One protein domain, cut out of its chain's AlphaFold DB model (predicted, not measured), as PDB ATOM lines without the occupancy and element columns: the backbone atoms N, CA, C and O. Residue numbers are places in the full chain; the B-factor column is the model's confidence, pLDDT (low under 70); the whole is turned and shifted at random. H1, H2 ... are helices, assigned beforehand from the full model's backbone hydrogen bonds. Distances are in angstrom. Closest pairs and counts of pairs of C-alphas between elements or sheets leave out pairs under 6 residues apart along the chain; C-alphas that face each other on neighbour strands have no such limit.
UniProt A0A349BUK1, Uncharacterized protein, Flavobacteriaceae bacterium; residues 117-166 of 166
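Overview. This is residues 117 to 166 of the 166 residues of an uncharacterized protein of Flavobacteriaceae bacterium (UniProt A0A349BUK1). The longest helix, H2, forms a spine, with H1 packed across it at nearly a right angle and H3 beyond its last residues, near it without touching. The printed part has 50 residues, with three named helices in the order H1, H2, H3 and no named strand; its class is all helix. It is compact, with a radius of gyration of the C-alphas of 11.0 A, and only just elongated, spanning 30 by 19 by 16 A.

Arrangement. H1, residues 120 to 127, and H2, residues 135 to 149, touch; their closest C-alphas, of Val 121 and Leu 142, are 6.1 A apart. Their lines are about perpendicular, at 82 degrees. H3, residues 158 to 164, and H2 are near each other, with 6 pairs of C-alphas within 10 A. H1 and H3 are apart. In H1, H2 and H3 every O i to N i+4 pair is within hydrogen-bond range.

Along the chain. H1 begins at C-alpha 120, (-24.298, 5.011, 123.751). H2 is 19.7 A long. H3 ends at C-alpha 164, (-15.390, 28.164, 125.029).

Size, cuts and confidence. The C-alphas farthest apart, of Ser 118 and Lys 166, are 31.3 A apart. The printed part has no cut, and both links are short. Only residue 166, the chain's last, has pLDDT under 70.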
ATOM      1  N   GLU A 117     -16.619   0.227 129.517       91.38
ATOM      2  CA  GLU A 117     -18.058   0.033 129.354       91.38
ATOM      3  C   GLU A 117     -18.503   0.476 127.947       91.38
ATOM      4  O   GLU A 117     -18.250   1.601 127.499       91.38
ATOM      5  N   SER A 118     -19.225  -0.398 127.242       88.94
ATOM      6  CA  SER A 118     -19.824  -0.070 125.946       88.94
ATOM      7  C   SER A 118     -21.265   0.401 126.111       88.94
ATOM      8  O   SER A 118     -22.195  -0.390 126.281       88.94
ATOM      9  N   ASN A 119     -21.475   1.709 125.999       90.56
ATOM     10  CA  ASN A 119     -22.794   2.323 126.025       90.56
ATOM     11  C   ASN A 119     -22.900   3.427 124.960       90.56
ATOM     12  O   ASN A 119     -21.961   3.710 124.213       90.56
ATOM     13  N   TYR A 120     -24.086   4.018 124.809       94.00
ATOM     14  CA  TYR A 120     -24.298   5.011 123.751       94.00
ATOM     15  C   TYR A 120     -23.453   6.277 123.955       94.00
ATOM     16  O   TYR A 120     -23.108   6.936 122.977       94.00
ATOM     17  N   VAL A 121     -23.113   6.611 125.202       94.44
ATOM     18  CA  VAL A 121     -22.311   7.788 125.544       94.44
ATOM     19  C   VAL A 121     -20.852   7.550 125.182       94.44
ATOM     20  O   VAL A 121     -20.257   8.386 124.508       94.44
ATOM     21  N   THR A 122     -20.287   6.391 125.530       94.12
ATOM     22  CA  THR A 122     -18.904   6.053 125.159       94.12
ATOM     23  C   THR A 122     -18.719   5.968 123.645       94.12
ATOM     24  O   THR A 122     -17.692   6.415 123.132       94.12
ATOM     25  N   ARG A 123     -19.747   5.529 122.902       95.19
ATOM     26  CA  ARG A 123     -19.761   5.605 121.429       95.19
ATOM     27  C   ARG A 123     -19.759   7.039 120.896       95.19
ATOM     28  O   ARG A 123     -19.048   7.312 119.935       95.19
ATOM     29  N   LYS A 124     -20.499   7.965 121.522       94.00
ATOM     30  CA  LYS A 124     -20.476   9.392 121.145       94.00
ATOM     31  C   LYS A 124     -19.099  10.019 121.357       94.00
ATOM     32  O   LYS A 124     -18.622  10.718 120.473       94.00
ATOM     33  N   TRP A 125     -18.462   9.747 122.495       94.75
ATOM     34  CA  TRP A 125     -17.099  10.218 122.767       94.75
ATOM     35  C   TRP A 125     -16.087   9.635 121.774       94.75
ATOM     36  O   TRP A 125     -15.283  10.370 121.203       94.75
ATOM     37  N   SER A 126     -16.192   8.337 121.480       94.62
ATOM     38  CA  SER A 126     -15.303   7.671 120.521       94.62
ATOM     39  C   SER A 126     -15.447   8.237 119.104       94.62
ATOM     40  O   SER A 126     -14.448   8.400 118.411       94.62
ATOM     41  N   ALA A 127     -16.664   8.607 118.689       95.19
ATOM     42  CA  ALA A 127     -16.923   9.210 117.378       95.19
ATOM     43  C   ALA A 127     -16.225  10.568 117.170       95.19
ATOM     44  O   ALA A 127     -16.012  10.967 116.029       95.19
ATOM     45  N   ILE A 128     -15.848  11.262 118.250       93.31
ATOM     46  CA  ILE A 128     -15.075  12.515 118.203       93.31
ATOM     47  C   ILE A 128     -13.597  12.318 118.583       93.31
ATOM     48  O   ILE A 128     -12.908  13.278 118.915       93.31
ATOM     49  N   GLY A 129     -13.107  11.074 118.555       95.19
ATOM     50  CA  GLY A 129     -11.706  10.730 118.819       95.19
ATOM     51  C   GLY A 129     -11.336  10.583 120.299       95.19
ATOM     52  O   GLY A 129     -10.161  10.406 120.609       95.19
ATOM     53  N   ILE A 130     -12.305  10.625 121.221       94.06
ATOM     54  CA  ILE A 130     -12.072  10.467 122.663       94.06
ATOM     55  C   ILE A 130     -12.476   9.049 123.081       94.06
ATOM     56  O   ILE A 130     -13.628   8.776 123.422       94.06
ATOM     57  N   VAL A 131     -11.516   8.126 123.034       95.50
ATOM     58  CA  VAL A 131     -11.737   6.703 123.325       95.50
ATOM     59  C   VAL A 131     -11.353   6.403 124.782       95.50
ATOM     60  O   VAL A 131     -10.205   6.656 125.153       95.50
ATOM     61  N   PRO A 132     -12.271   5.883 125.626       96.31
ATOM     62  CA  PRO A 132     -11.920   5.470 126.986       96.31
ATOM     63  C   PRO A 132     -10.947   4.285 126.943       96.31
ATOM     64  O   PRO A 132     -11.076   3.429 126.069       96.31
ATOM     65  N   LYS A 133      -9.994   4.206 127.878       97.12
ATOM     66  CA  LYS A 133      -9.015   3.104 127.930       97.12
ATOM     67  C   LYS A 133      -9.453   1.954 128.832       97.12
ATOM     68  O   LYS A 133      -9.088   0.811 128.584       97.12
ATOM     69  N   ASN A 134     -10.237   2.252 129.862       97.56
ATOM     70  CA  ASN A 134     -10.710   1.294 130.862       97.56
ATOM     71  C   ASN A 134     -12.091   1.696 131.409       97.56
ATOM     72  O   ASN A 134     -12.700   2.678 130.957       97.56
ATOM     73  N   ALA A 135     -12.608   0.920 132.366       97.19
ATOM     74  CA  ALA A 135     -13.893   1.207 132.991       97.19
ATOM     75  C   ALA A 135     -13.895   2.578 133.687       97.19
ATOM     76  O   ALA A 135     -14.869   3.317 133.533       97.19
ATOM     77  N   PHE A 136     -12.801   2.958 134.359       97.62
ATOM     78  CA  PHE A 136     -12.652   4.264 135.016       97.62
ATOM     79  C   PHE A 136     -12.913   5.429 134.050       97.62
ATOM     80  O   PHE A 136     -13.777   6.268 134.313       97.62
ATOM     81  N   ASP A 137     -12.260   5.433 132.886       97.06
ATOM     82  CA  ASP A 137     -12.470   6.457 131.858       97.06
ATOM     83  C   ASP A 137     -13.912   6.444 131.334       97.06
ATOM     84  O   ASP A 137     -14.541   7.491 131.171       97.06
ATOM     85  N   SER A 138     -14.467   5.254 131.080       96.88
ATOM     86  CA  SER A 138     -15.839   5.135 130.575       96.88
ATOM     87  C   SER A 138     -16.888   5.646 131.572       96.88
ATOM     88  O   SER A 138     -17.849   6.295 131.148       96.88
ATOM     89  N   GLN A 139     -16.677   5.441 132.878       96.69
ATOM     90  CA  GLN A 139     -17.522   6.000 133.936       96.69
ATOM     91  C   GLN A 139     -17.370   7.521 134.025       96.69
ATOM     92  O   GLN A 139     -18.371   8.235 134.090       96.69
ATOM     93  N   ALA A 140     -16.141   8.041 133.939       95.19
ATOM     94  CA  ALA A 140     -15.896   9.482 133.926       95.19
ATOM     95  C   ALA A 140     -16.591  10.163 132.733       95.19
ATOM     96  O   ALA A 140     -17.275  11.176 132.893       95.19
ATOM     97  N   HIS A 141     -16.490   9.576 131.539       95.06
ATOM     98  CA  HIS A 141     -17.179  10.041 130.336       95.06
ATOM     99  C   HIS A 141     -18.701  10.041 130.489       95.06
ATOM    100  O   HIS A 141     -19.373  10.981 130.047       95.06
ATOM    101  N   LEU A 142     -19.247   8.982 131.090       95.94
ATOM    102  CA  LEU A 142     -20.675   8.845 131.334       95.94
ATOM    103  C   LEU A 142     -21.176   9.932 132.287       95.94
ATOM    104  O   LEU A 142     -22.169  10.599 131.983       95.94
ATOM    105  N   GLU A 143     -20.478  10.150 133.401       94.88
ATOM    106  CA  GLU A 143     -20.888  11.145 134.386       94.88
ATOM    107  C   GLU A 143     -20.675  12.577 133.910       94.88
ATOM    108  O   GLU A 143     -21.586  13.392 134.045       94.88
ATOM    109  N   ILE A 144     -19.570  12.900 133.232       95.31
ATOM    110  CA  ILE A 144     -19.406  14.232 132.626       95.31
ATOM    111  C   ILE A 144     -20.551  14.520 131.646       95.31
ATOM    112  O   ILE A 144     -21.168  15.590 131.684       95.31
ATOM    113  N   TYR A 145     -20.886  13.545 130.798       95.56
ATOM    114  CA  TYR A 145     -21.962  13.692 129.828       95.56
ATOM    115  C   TYR A 145     -23.330  13.897 130.496       95.56
ATOM    116  O   TYR A 145     -24.065  14.813 130.117       95.56
ATOM    117  N   LYS A 146     -23.676  13.087 131.505       95.81
ATOM    118  CA  LYS A 146     -24.954  13.195 132.229       95.81
ATOM    119  C   LYS A 146     -25.047  14.474 133.057       95.81
ATOM    120  O   LYS A 146     -26.078  15.147 133.029       95.81
ATOM    121  N   GLN A 147     -23.999  14.805 133.811       96.62
ATOM    122  CA  GLN A 147     -24.047  15.891 134.787       96.62
ATOM    123  C   GLN A 147     -23.909  17.270 134.132       96.62
ATOM    124  O   GLN A 147     -24.553  18.219 134.596       96.62
ATOM    125  N   PHE A 148     -23.137  17.367 133.040       96.81
ATOM    126  CA  PHE A 148     -22.844  18.628 132.359       96.81
ATOM    127  C   PHE A 148     -23.427  18.705 130.949       96.81
ATOM    128  O   PHE A 148     -24.260  19.581 130.702       96.81
ATOM    129  N   CYS A 149     -23.032  17.816 130.029       95.06
ATOM    130  CA  CYS A 149     -23.371  17.949 128.603       95.06
ATOM    131  C   CYS A 149     -24.884  17.900 128.352       95.06
ATOM    132  O   CYS A 149     -25.433  18.800 127.718       95.06
ATOM    133  N   MET A 150     -25.586  16.902 128.900       96.56
ATOM    134  CA  MET A 150     -27.045  16.781 128.761       96.56
ATOM    135  C   MET A 150     -27.798  17.959 129.380       96.56
ATOM    136  O   MET A 150     -28.865  18.334 128.902       96.56
ATOM    137  N   ARG A 151     -27.235  18.557 130.434       96.88
ATOM    138  CA  ARG A 151     -27.823  19.703 131.134       96.88
ATOM    139  C   ARG A 151     -27.360  21.051 130.588       96.88
ATOM    140  O   ARG A 151     -27.725  22.075 131.156       96.88
ATOM    141  N   LYS A 152     -26.550  21.064 129.523       96.00
ATOM    142  CA  LYS A 152     -25.965  22.270 128.914       96.00
ATOM    143  C   LYS A 152     -25.177  23.145 129.906       96.00
ATOM    144  O   LYS A 152     -25.091  24.356 129.739       96.00
ATOM    145  N   ARG A 153     -24.558  22.545 130.930       96.12
ATOM    146  CA  ARG A 153     -23.774  23.254 131.966       96.12
ATOM    147  C   ARG A 153     -22.310  23.468 131.557       96.12
ATOM    148  O   ARG A 153     -21.400  23.237 132.349       96.12
ATOM    149  N   CYS A 154     -22.063  23.870 130.311       95.31
ATOM    150  CA  CYS A 154     -20.702  23.989 129.771       95.31
ATOM    151  C   CYS A 154     -19.849  25.016 130.533       95.31
ATOM    152  O   CYS A 154     -18.667  24.771 130.738       95.31
ATOM    153  N   LEU A 155     -20.462  26.099 131.029       95.50
ATOM    154  CA  LEU A 155     -19.801  27.132 131.841       95.50
ATOM    155  C   LEU A 155     -19.388  26.655 133.246       95.50
ATOM    156  O   LEU A 155     -18.636  27.342 133.923       95.50
ATOM    157  N   ASN A 156     -19.860  25.484 133.690       95.81
ATOM    158  CA  ASN A 156     -19.466  24.859 134.959       95.81
ATOM    159  C   ASN A 156     -18.617  23.594 134.756       95.81
ATOM    160  O   ASN A 156     -18.224  22.953 135.726       95.81
ATOM    161  N   CYS A 157     -18.369  23.197 133.508       95.62
ATOM    162  CA  CYS A 157     -17.575  22.025 133.166       95.62
ATOM    163  C   CYS A 157     -16.162  22.477 132.799       95.62
ATOM    164  O   CYS A 157     -16.012  23.287 131.891       95.62
ATOM    165  N   SER A 158     -15.121  21.924 133.425       92.88
ATOM    166  CA  SER A 158     -13.726  22.284 133.114       92.88
ATOM    167  C   SER A 158     -13.377  22.101 131.629       92.88
ATOM    168  O   SER A 158     -12.718  22.953 131.034       92.88
ATOM    169  N   ILE A 159     -13.879  21.030 131.002       92.56
ATOM    170  CA  ILE A 159     -13.736  20.783 129.559       92.56
ATOM    171  C   ILE A 159     -14.497  21.846 128.758       92.56
ATOM    172  O   ILE A 159     -13.945  22.422 127.825       92.56
ATOM    173  N   GLY A 160     -15.748  22.129 129.133       94.25
ATOM    174  CA  GLY A 160     -16.591  23.117 128.453       94.25
ATOM    175  C   GLY A 160     -16.004  24.528 128.499       94.25
ATOM    176  O   GLY A 160     -15.903  25.174 127.461       94.25
ATOM    177  N   ILE A 161     -15.536  24.967 129.669       96.12
ATOM    178  CA  ILE A 161     -14.851  26.253 129.865       96.12
ATOM    179  C   ILE A 161     -13.625  26.344 128.951       96.12
ATOM    180  O   ILE A 161     -13.457  27.331 128.241       96.12
ATOM    181  N   LYS A 162     -12.793  25.295 128.905       94.69
ATOM    182  CA  LYS A 162     -11.595  25.269 128.054       94.69
ATOM    183  C   LYS A 162     -11.916  25.316 126.554       94.69
ATOM    184  O   LYS A 162     -11.111  25.830 125.787       94.69
ATOM    185  N   LEU A 163     -13.054  24.763 126.132       92.12
ATOM    186  CA  LEU A 163     -13.501  24.807 124.736       92.12
ATOM    187  C   LEU A 163     -14.084  26.172 124.343       92.12
ATOM    188  O   LEU A 163     -13.920  26.569 123.197       92.12
ATOM    189  N   LEU A 164     -14.761  26.859 125.269       93.50
ATOM    190  CA  LEU A 164     -15.390  28.164 125.029       93.50
ATOM    191  C   LEU A 164     -14.407  29.336 125.127       93.50
ATOM    192  O   LEU A 164     -14.603  30.340 124.458       93.50
ATOM    193  N   ASN A 165     -13.356  29.210 125.939       88.06
ATOM    194  CA  ASN A 165     -12.326  30.238 126.117       88.06
ATOM    195  C   ASN A 165     -11.217  30.166 125.048       88.06
ATOM    196  O   ASN A 165     -10.058  30.463 125.343       88.06
ATOM    197  N   LYS A 166     -11.553  29.712 123.839       55.50
ATOM    198  CA  LYS A 166     -10.657  29.711 122.680       55.50
ATOM    199  C   LYS A 166     -11.003  30.838 121.725       55.50
ATOM    200  O   LYS A 166     -12.214  31.067 121.521       55.50
TER     201      LYS A 166